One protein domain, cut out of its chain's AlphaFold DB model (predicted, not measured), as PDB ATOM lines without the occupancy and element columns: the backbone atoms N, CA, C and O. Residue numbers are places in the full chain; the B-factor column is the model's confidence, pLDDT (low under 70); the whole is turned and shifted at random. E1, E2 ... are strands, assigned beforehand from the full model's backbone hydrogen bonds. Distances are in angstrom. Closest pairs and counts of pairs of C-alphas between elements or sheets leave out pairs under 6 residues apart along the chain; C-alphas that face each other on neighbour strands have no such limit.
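AT A GLANCE: This is residues 536 to 600 of the 740 residues of an uncharacterized protein of Chryseobacterium taichungense (UniProt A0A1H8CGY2). A single twisted sheet of seven short strands, set side by side in chain order from E1 to E7, makes up the body, and the row of strands runs along the longest axis. There is no named helix, and the links at residues 539 to 543, 567 to 575 and 588 to 596 bulge out on one face of the sheet. The printed part has 65 residues with seven named strands, E1 E2 E3 E4 E5 E6 E7 along the chain and in the same order across the mixed sheet: antiparallel neighbours from E1 to E6, then E7 parallel to E6. The class is all strand, although under half of the residues, 30 of the 65, are in named strands. The whole is compact, with a radius of gyration of the C-alphas of 11.1 A, and elongated, with spans of 33 by 21 by 14 A.

IN THESE COORDINATES: The printed part begins with E1, residues 536 to 538, whose first C-alpha, that of Ile 536, is at (125.030, 139.753, 135.848). E2 follows at residues 544 to 549 and is 12.3 A from first to last C-alpha. E3, residues 554 to 560, is the longest strand by residues, with 7, and measures 11.9 A. E4, residues 563 to 566, is 9.7 A long and starts with C-alpha 563 at (136.091, 152.279, 131.560). E5, residues 576 to 579, is 10.1 A long. E6 and E7 have three residues each, 585 to 587 and 597 to 599. E7 ends with C-alpha 599 at (132.894, 166.709, 137.893), one residue before the last printed one, Glu 600.

HOW THE PARTS SIT: Strands E1 to E6 form a meander, each strand the antiparallel neighbour of the one before, and each two in succession are a hairpin. E1 is an edge strand; its direction makes 143 degrees with that of E2, and N 537 and O 546 are within hydrogen-bond range at 2.8 A. E2 and E3 stand at 178 degrees, with N 547 and O 557 at 2.8 A and N 549 and O 554 also at 2.8 A. E3 and E4 stand at 165 degrees, and N 565 and O 558 are 2.8 A apart. Residues 554 to 555 of E3 also pair, antiparallel, with residues 568 to 569 in the link after E4. E4 and E5 stand at 165 degrees, with N 564 and O 578 at 2.9 A. E5 and E6 stand at 154 degrees, with N 577 and O 586 at 2.8 A. E7 is the other edge strand and is parallel to E6 at 15 degrees; the C-alphas of Phe 585 and Leu 597 face each other at 4.6 A, and N 587 and O 598 are 2.8 A apart. Strands farther along the row are apart, among them E1 and E4, E3 and E6, and E4 and E7.

THE WHOLE: From edge to edge the strands' lines turn by 76 degrees and the way across the sheet turns by 27 degrees. The sheet is twisted, its C-alphas lying up to 4.0 A off the best plane. The two C-alphas farthest apart are those of Ser 551 and Thr 594, at 34.6 A. The links E4 to E5 and E6 to E7, of 9 residues each, are short; the other four are tight, and no link is long. The printed part has no cut. The mean pLDDT of the printed part is 95.5, and no printed residue is under 70.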
ATOM      1  N   ILE A 536     123.642 139.917 136.274       95.38
ATOM      2  CA  ILE A 536     125.030 139.753 135.848       95.38
ATOM      3  C   ILE A 536     125.013 139.620 134.329       95.38
ATOM      4  O   ILE A 536     124.390 138.699 133.796       95.38
ATOM      5  N   ALA A 537     125.698 140.530 133.655       95.50
ATOM      6  CA  ALA A 537     125.776 140.597 132.214       95.50
ATOM      7  C   ALA A 537     127.199 140.404 131.699       95.50
ATOM      8  O   ALA A 537     128.180 140.827 132.315       95.50
ATOM      9  N   ASP A 538     127.275 139.781 130.533       96.62
ATOM     10  CA  ASP A 538     128.442 139.776 129.670       96.62
ATOM     11  C   ASP A 538     127.953 139.945 128.233       96.62
ATOM     12  O   ASP A 538     127.183 139.128 127.715       96.62
ATOM     13  N   ASN A 539     128.374 141.044 127.617       95.62
ATOM     14  CA  ASN A 539     128.029 141.451 126.266       95.62
ATOM     15  C   ASN A 539     126.506 141.498 125.996       95.62
ATOM     16  O   ASN A 539     126.056 141.099 124.922       95.62
ATOM     17  N   TYR A 540     125.709 141.959 126.963       95.50
ATOM     18  CA  TYR A 540     124.262 142.161 126.844       95.50
ATOM     19  C   TYR A 540     123.907 143.425 126.045       95.50
ATOM     20  O   TYR A 540     123.137 143.363 125.089       95.50
ATOM     21  N   PHE A 541     124.486 144.569 126.405       93.19
ATOM     22  CA  PHE A 541     124.361 145.847 125.701       93.19
ATOM     23  C   PHE A 541     125.426 146.052 124.617       93.19
ATOM     24  O   PHE A 541     125.281 146.932 123.768       93.19
ATOM     25  N   GLY A 542     126.482 145.240 124.618       91.62
ATOM     26  CA  GLY A 542     127.558 145.255 123.636       91.62
ATOM     27  C   GLY A 542     128.879 145.729 124.240       91.62
ATOM     28  O   GLY A 542     129.130 146.931 124.370       91.62
ATOM     29  N   GLY A 543     129.760 144.768 124.530       92.25
ATOM     30  CA  GLY A 543     131.137 144.976 124.980       92.25
ATOM     31  C   GLY A 543     131.321 145.184 126.486       92.25
ATOM     32  O   GLY A 543     132.435 145.509 126.903       92.25
ATOM     33  N   GLU A 544     130.270 145.042 127.293       95.06
ATOM     34  CA  GLU A 544     130.342 145.153 128.748       95.06
ATOM     35  C   GLU A 544     130.483 143.808 129.469       95.06
ATOM     36  O   GLU A 544     129.989 142.795 128.990       95.06
ATOM     37  N   SER A 545     131.053 143.815 130.674       97.06
ATOM     38  CA  SER A 545     130.996 142.684 131.607       97.06
ATOM     39  C   SER A 545     130.826 143.197 133.041       97.06
ATOM     40  O   SER A 545     131.599 144.049 133.494       97.06
ATOM     41  N   GLY A 546     129.836 142.689 133.779       96.31
ATOM     42  CA  GLY A 546     129.597 143.056 135.179       96.31
ATOM     43  C   GLY A 546     128.123 143.032 135.580       96.31
ATOM     44  O   GLY A 546     127.352 142.223 135.081       96.31
ATOM     45  N   MET A 547     127.729 143.896 136.512       96.44
ATOM     46  CA  MET A 547     126.340 144.050 136.947       96.44
ATOM     47  C   MET A 547     125.685 145.242 136.259       96.44
ATOM     48  O   MET A 547     126.207 146.361 136.314       96.44
ATOM     49  N   ILE A 548     124.516 145.011 135.668       95.69
ATOM     50  CA  ILE A 548     123.736 146.036 134.974       95.69
ATOM     51  C   ILE A 548     122.276 145.998 135.408       95.69
ATOM     52  O   ILE A 548     121.783 144.969 135.866       95.69
ATOM     53  N   ASP A 549     121.602 147.124 135.238       94.44
ATOM     54  CA  ASP A 549     120.158 147.259 135.311       94.44
ATOM     55  C   ASP A 549     119.632 147.430 133.884       94.44
ATOM     56  O   ASP A 549     119.818 148.473 133.251       94.44
ATOM     57  N   GLU A 550     118.998 146.384 133.363       93.44
ATOM     58  CA  GLU A 550     118.394 146.407 132.038       93.44
ATOM     59  C   GLU A 550     117.275 147.447 131.931       93.44
ATOM     60  O   GLU A 550     117.170 148.155 130.929       93.44
ATOM     61  N   SER A 551     116.444 147.541 132.970       91.50
ATOM     62  CA  SER A 551     115.230 148.353 132.964       91.50
ATOM     63  C   SER A 551     115.544 149.843 132.864       91.50
ATOM     64  O   SER A 551     114.848 150.578 132.162       91.50
ATOM     65  N   GLN A 552     116.630 150.267 133.512       91.25
ATOM     66  CA  GLN A 552     117.128 151.639 133.474       91.25
ATOM     67  C   GLN A 552     118.230 151.851 132.433       91.25
ATOM     68  O   GLN A 552     118.704 152.973 132.285       91.25
ATOM     69  N   LYS A 553     118.659 150.790 131.738       94.06
ATOM     70  CA  LYS A 553     119.848 150.785 130.875       94.06
ATOM     71  C   LYS A 553     121.093 151.318 131.586       94.06
ATOM     72  O   LYS A 553     121.857 152.070 130.997       94.06
ATOM     73  N   LYS A 554     121.312 150.945 132.851       94.69
ATOM     74  CA  LYS A 554     122.432 151.448 133.664       94.69
ATOM     75  C   LYS A 554     123.474 150.378 133.953       94.69
ATOM     76  O   LYS A 554     123.155 149.239 134.279       94.69
ATOM     77  N   PHE A 555     124.739 150.766 133.921       96.94
ATOM     78  CA  PHE A 555     125.828 149.997 134.500       96.94
ATOM     79  C   PHE A 555     125.841 150.229 136.009       96.94
ATOM     80  O   PHE A 555     126.227 151.297 136.475       96.94
ATOM     81  N   VAL A 556     125.433 149.234 136.796       95.62
ATOM     82  CA  VAL A 556     125.523 149.316 138.264       95.62
ATOM     83  C   VAL A 556     126.987 149.213 138.687       95.62
ATOM     84  O   VAL A 556     127.478 150.038 139.455       95.62
ATOM     85  N   ALA A 557     127.683 148.215 138.145       97.06
ATOM     86  CA  ALA A 557     129.120 148.023 138.276       97.06
ATOM     87  C   ALA A 557     129.599 147.137 137.121       97.06
ATOM     88  O   ALA A 557     129.583 145.907 137.225       97.06
ATOM     89  N   ALA A 558     129.997 147.746 136.007       97.12
ATOM     90  CA  ALA A 558     130.413 147.002 134.823       97.12
ATOM     91  C   ALA A 558     131.595 147.659 134.120       97.12
ATOM     92  O   ALA A 558     131.747 148.879 134.115       97.12
ATOM     93  N   ARG A 559     132.438 146.829 133.509       96.88
ATOM     94  CA  ARG A 559     133.473 147.290 132.587       96.88
ATOM     95  C   ARG A 559     132.882 147.374 131.192       96.88
ATOM     96  O   ARG A 559     132.230 146.421 130.795       96.88
ATOM     97  N   ARG A 560     133.188 148.423 130.430       95.56
ATOM     98  CA  ARG A 560     132.962 148.477 128.979       95.56
ATOM     99  C   ARG A 560     134.054 149.319 128.329       95.56
ATOM    100  O   ARG A 560     134.323 150.436 128.763       95.56
ATOM    101  N   GLY A 561     134.717 148.762 127.317       94.69
ATOM    102  CA  GLY A 561     135.895 149.392 126.715       94.69
ATOM    103  C   GLY A 561     136.992 149.686 127.750       94.69
ATOM    104  O   GLY A 561     137.421 148.794 128.496       94.69
ATOM    105  N   GLU A 562     137.432 150.942 127.792       95.94
ATOM    106  CA  GLU A 562     138.501 151.445 128.667       95.94
ATOM    107  C   GLU A 562     137.993 151.959 130.025       95.94
ATOM    108  O   GLU A 562     138.768 152.521 130.797       95.94
ATOM    109  N   TYR A 563     136.715 151.741 130.353       97.06
ATOM    110  CA  TYR A 563     136.091 152.279 131.560       97.06
ATOM    111  C   TYR A 563     135.467 151.208 132.456       97.06
ATOM    112  O   TYR A 563     134.897 150.219 131.986       97.06
ATOM    113  N   TYR A 564     135.525 151.454 133.767       97.88
ATOM    114  CA  TYR A 564     134.596 150.893 134.746       97.88
ATOM    115  C   TYR A 564     133.526 151.937 135.072       97.88
ATOM    116  O   TYR A 564     133.849 153.042 135.509       97.88
ATOM    117  N   PHE A 565     132.267 151.566 134.872       97.88
ATOM    118  CA  PHE A 565     131.098 152.409 135.092       97.88
ATOM    119  C   PHE A 565     130.401 152.035 136.401       97.88
ATOM    120  O   PHE A 565     130.176 150.851 136.678       97.88
ATOM    121  N   TYR A 566     130.023 153.057 137.167       97.44
ATOM    122  CA  TYR A 566     129.287 152.941 138.420       97.44
ATOM    123  C   TYR A 566     128.092 153.902 138.412       97.44
ATOM    124  O   TYR A 566     128.231 155.106 138.638       97.44
ATOM    125  N   GLY A 567     126.904 153.361 138.152       95.50
ATOM    126  CA  GLY A 567     125.633 154.091 138.111       95.50
ATOM    127  C   GLY A 567     125.330 154.820 136.798       95.50
ATOM    128  O   GLY A 567     124.291 155.482 136.711       95.50
ATOM    129  N   SER A 568     126.196 154.703 135.789       96.25
ATOM    130  CA  SER A 568     126.040 155.421 134.520       96.25
ATOM    131  C   SER A 568     125.076 154.715 133.573       96.25
ATOM    132  O   SER A 568     125.079 153.488 133.482       96.25
ATOM    133  N   GLU A 569     124.255 155.482 132.868       95.44
ATOM    134  CA  GLU A 569     123.400 154.993 131.788       95.44
ATOM    135  C   GLU A 569     124.228 154.588 130.559       95.44
ATOM    136  O   GLU A 569     125.360 155.031 130.352       95.44
ATOM    137  N   LEU A 570     123.677 153.680 129.758       93.81
ATOM    138  CA  LEU A 570     124.290 153.153 128.552       93.81
ATOM    139  C   LEU A 570     124.688 154.299 127.614       93.81
ATOM    140  O   LEU A 570     123.870 155.147 127.279       93.81
ATOM    141  N   ASP A 571     125.949 154.282 127.180       91.19
ATOM    142  CA  ASP A 571     126.560 155.297 126.310       91.19
ATOM    143  C   ASP A 571     126.672 156.709 126.930       91.19
ATOM    144  O   ASP A 571     127.053 157.649 126.234       91.19
ATOM    145  N   LEU A 572     126.407 156.865 128.235       94.94
ATOM    146  CA  LEU A 572     126.561 158.116 128.981       94.94
ATOM    147  C   LEU A 572     127.615 157.993 130.094       94.94
ATOM    148  O   LEU A 572     128.027 156.905 130.497       94.94
ATOM    149  N   PHE A 573     128.046 159.146 130.606       96.44
ATOM    150  CA  PHE A 573     128.993 159.270 131.719       96.44
ATOM    151  C   PHE A 573     128.362 159.960 132.943       96.44
ATOM    152  O   PHE A 573     129.066 160.540 133.764       96.44
ATOM    153  N   ASP A 574     127.037 159.885 133.091       95.25
ATOM    154  CA  ASP A 574     126.246 160.556 134.138       95.25
ATOM    155  C   ASP A 574     126.541 160.059 135.572       95.25
ATOM    156  O   ASP A 574     126.297 160.783 136.538       95.25
ATOM    157  N   GLY A 575     127.086 158.848 135.727       95.38
ATOM    158  CA  GLY A 575     127.535 158.283 137.004       95.38
ATOM    159  C   GLY A 575     129.007 158.565 137.328       95.38
ATOM    160  O   GLY A 575     129.569 159.586 136.929       95.38
ATOM    161  N   LEU A 576     129.641 157.656 138.076       97.44
ATOM    162  CA  LEU A 576     131.084 157.671 138.342       97.44
ATOM    163  C   LEU A 576     131.792 156.705 137.387       97.44
ATOM    164  O   LEU A 576     131.458 155.526 137.324       97.44
ATOM    165  N   ASN A 577     132.802 157.197 136.675       97.31
ATOM    166  CA  ASN A 577     133.436 156.478 135.574       97.31
ATOM    167  C   ASN A 577     134.950 156.490 135.753       97.31
ATOM    168  O   ASN A 577     135.570 157.552 135.740       97.31
ATOM    169  N   TYR A 578     135.547 155.315 135.926       97.94
ATOM    170  CA  TYR A 578     136.990 155.159 136.076       97.94
ATOM    171  C   TYR A 578     137.622 154.734 134.757       97.94
ATOM    172  O   TYR A 578     137.315 153.651 134.258       97.94
ATOM    173  N   HIS A 579     138.531 155.548 134.225       98.00
ATOM    174  CA  HIS A 579     139.296 155.188 133.037       98.00
ATOM    175  C   HIS A 579     140.496 154.317 133.418       98.00
ATOM    176  O   HIS A 579     141.341 154.718 134.221       98.00
ATOM    177  N   ILE A 580     140.610 153.140 132.806       96.88
ATOM    178  CA  ILE A 580     141.603 152.116 133.150       96.88
ATOM    179  C   ILE A 580     143.025 152.617 132.878       96.88
ATOM    180  O   ILE A 580     143.871 152.567 133.773       96.88
ATOM    181  N   ASP A 581     143.268 153.147 131.677       96.25
ATOM    182  CA  ASP A 581     144.615 153.562 131.267       96.25
ATOM    183  C   ASP A 581     145.045 154.908 131.862       96.25
ATOM    184  O   ASP A 581     146.144 155.010 132.409       96.25
ATOM    185  N   MET A 582     144.172 155.924 131.840       96.88
ATOM    186  CA  MET A 582     144.468 157.231 132.447       96.88
ATOM    187  C   MET A 582     144.521 157.183 133.980       96.88
ATOM    188  O   MET A 582     145.173 158.015 134.607       96.88
ATOM    189  N   ARG A 583     143.857 156.199 134.605       96.62
ATOM    190  CA  ARG A 583     143.707 156.072 136.064       96.62
ATOM    191  C   ARG A 583     143.047 157.294 136.716       96.62
ATOM    192  O   ARG A 583     143.350 157.624 137.869       96.62
ATOM    193  N   THR A 584     142.144 157.957 136.002       97.88
ATOM    194  CA  THR A 584     141.388 159.145 136.434       97.88
ATOM    195  C   THR A 584     139.887 158.856 136.471       97.88
ATOM    196  O   THR A 584     139.420 157.850 135.928       97.88
ATOM    197  N   PHE A 585     139.135 159.711 137.168       98.00
ATOM    198  CA  PHE A 585     137.684 159.601 137.300       98.00
ATOM    199  C   PHE A 585     136.959 160.751 136.600       98.00
ATOM    200  O   PHE A 585     137.370 161.907 136.686       98.00
ATOM    201  N   GLY A 586     135.826 160.434 135.985       97.19
ATOM    202  CA  GLY A 586     134.818 161.400 135.570       97.19
ATOM    203  C   GLY A 586     133.514 161.147 136.321       97.19
ATOM    204  O   GLY A 586     133.076 160.000 136.419       97.19
ATOM    205  N   MET A 587     132.913 162.192 136.888       97.38
ATOM    206  CA  MET A 587     131.618 162.134 137.570       97.38
ATOM    207  C   MET A 587     130.630 163.047 136.852       97.38
ATOM    208  O   MET A 587     130.840 164.258 136.805       97.38
ATOM    209  N   GLY A 588     129.583 162.471 136.266       96.12
ATOM    210  CA  GLY A 588     128.652 163.205 135.406       96.12
ATOM    211  C   GLY A 588     129.189 163.499 133.999       96.12
ATOM    212  O   GLY A 588     128.455 164.028 133.178       96.12
ATOM    213  N   ARG A 589     130.454 163.156 133.721       96.19
ATOM    214  CA  ARG A 589     131.183 163.406 132.471       96.19
ATOM    215  C   ARG A 589     132.313 162.399 132.276       96.19
ATOM    216  O   ARG A 589     132.687 161.693 133.214       96.19
ATOM    217  N   GLU A 590     132.896 162.386 131.081       96.12
ATOM    218  CA  GLU A 590     134.128 161.643 130.793       96.12
ATOM    219  C   GLU A 590     135.298 162.104 131.668       96.12
ATOM    220  O   GLU A 590     135.413 163.288 132.003       96.12
ATOM    221  N   ALA A 591     136.178 161.159 132.004       96.19
ATOM    222  CA  ALA A 591     137.451 161.459 132.646       96.19
ATOM    223  C   ALA A 591     138.395 162.151 131.649       96.19
ATOM    224  O   ALA A 591     138.293 161.950 130.439       96.19
ATOM    225  N   ASN A 592     139.357 162.928 132.144       94.25
ATOM    226  CA  ASN A 592     140.429 163.480 131.317       94.25
ATOM    227  C   ASN A 592     141.808 163.004 131.805       94.25
ATOM    228  O   ASN A 592     141.934 162.365 132.853       94.25
ATOM    229  N   GLY A 593     142.847 163.287 131.018       94.38
ATOM    230  CA  GLY A 593     144.220 162.874 131.324       94.38
ATOM    231  C   GLY A 593     144.978 163.815 132.264       94.38
ATOM    232  O   GLY A 593     146.134 163.541 132.573       94.38
ATOM    233  N   THR A 594     144.373 164.931 132.679       90.88
ATOM    234  CA  THR A 594     145.035 165.992 133.458       90.88
ATOM    235  C   THR A 594     144.606 166.006 134.917       90.88
ATOM    236  O   THR A 594     145.436 166.219 135.796       90.88
ATOM    237  N   ASP A 595     143.330 165.750 135.180       91.44
ATOM    238  CA  ASP A 595     142.698 165.915 136.479       91.44
ATOM    239  C   ASP A 595     142.335 164.555 137.071       91.44
ATOM    240  O   ASP A 595     141.808 163.666 136.400       91.44
ATOM    241  N   LYS A 596     142.579 164.379 138.374       93.12
ATOM    242  CA  LYS A 596     142.282 163.104 139.039       93.12
ATOM    243  C   LYS A 596     140.784 162.789 139.062       93.12
ATOM    244  O   LYS A 596     140.408 161.617 138.980       93.12
ATOM    245  N   LEU A 597     139.962 163.829 139.195       95.00
ATOM    246  CA  LEU A 597     138.509 163.774 139.163       95.00
ATOM    247  C   LEU A 597     137.976 165.012 138.439       95.00
ATOM    248  O   LEU A 597     138.176 166.131 138.906       95.00
ATOM    249  N   THR A 598     137.241 164.805 137.353       94.12
ATOM    250  CA  THR A 598     136.441 165.856 136.717       94.12
ATOM    251  C   THR A 598     134.977 165.677 137.075       94.12
ATOM    252  O   THR A 598     134.440 164.581 136.917       94.12
ATOM    253  N   VAL A 599     134.311 166.746 137.510       94.94
ATOM    254  CA  VAL A 599     132.894 166.709 137.893       94.94
ATOM    255  C   VAL A 599     132.079 167.605 136.964       94.94
ATOM    256  O   VAL A 599     132.482 168.733 136.677       94.94
ATOM    257  N   GLU A 600     130.948 167.105 136.478       95.50
ATOM    258  CA  GLU A 600     129.889 167.918 135.881       95.50
ATOM    259  C   GLU A 600     128.837 168.252 136.947       95.50
ATOM    260  O   GLU A 600     128.271 167.364 137.579       95.50
TER     261      GLU A 600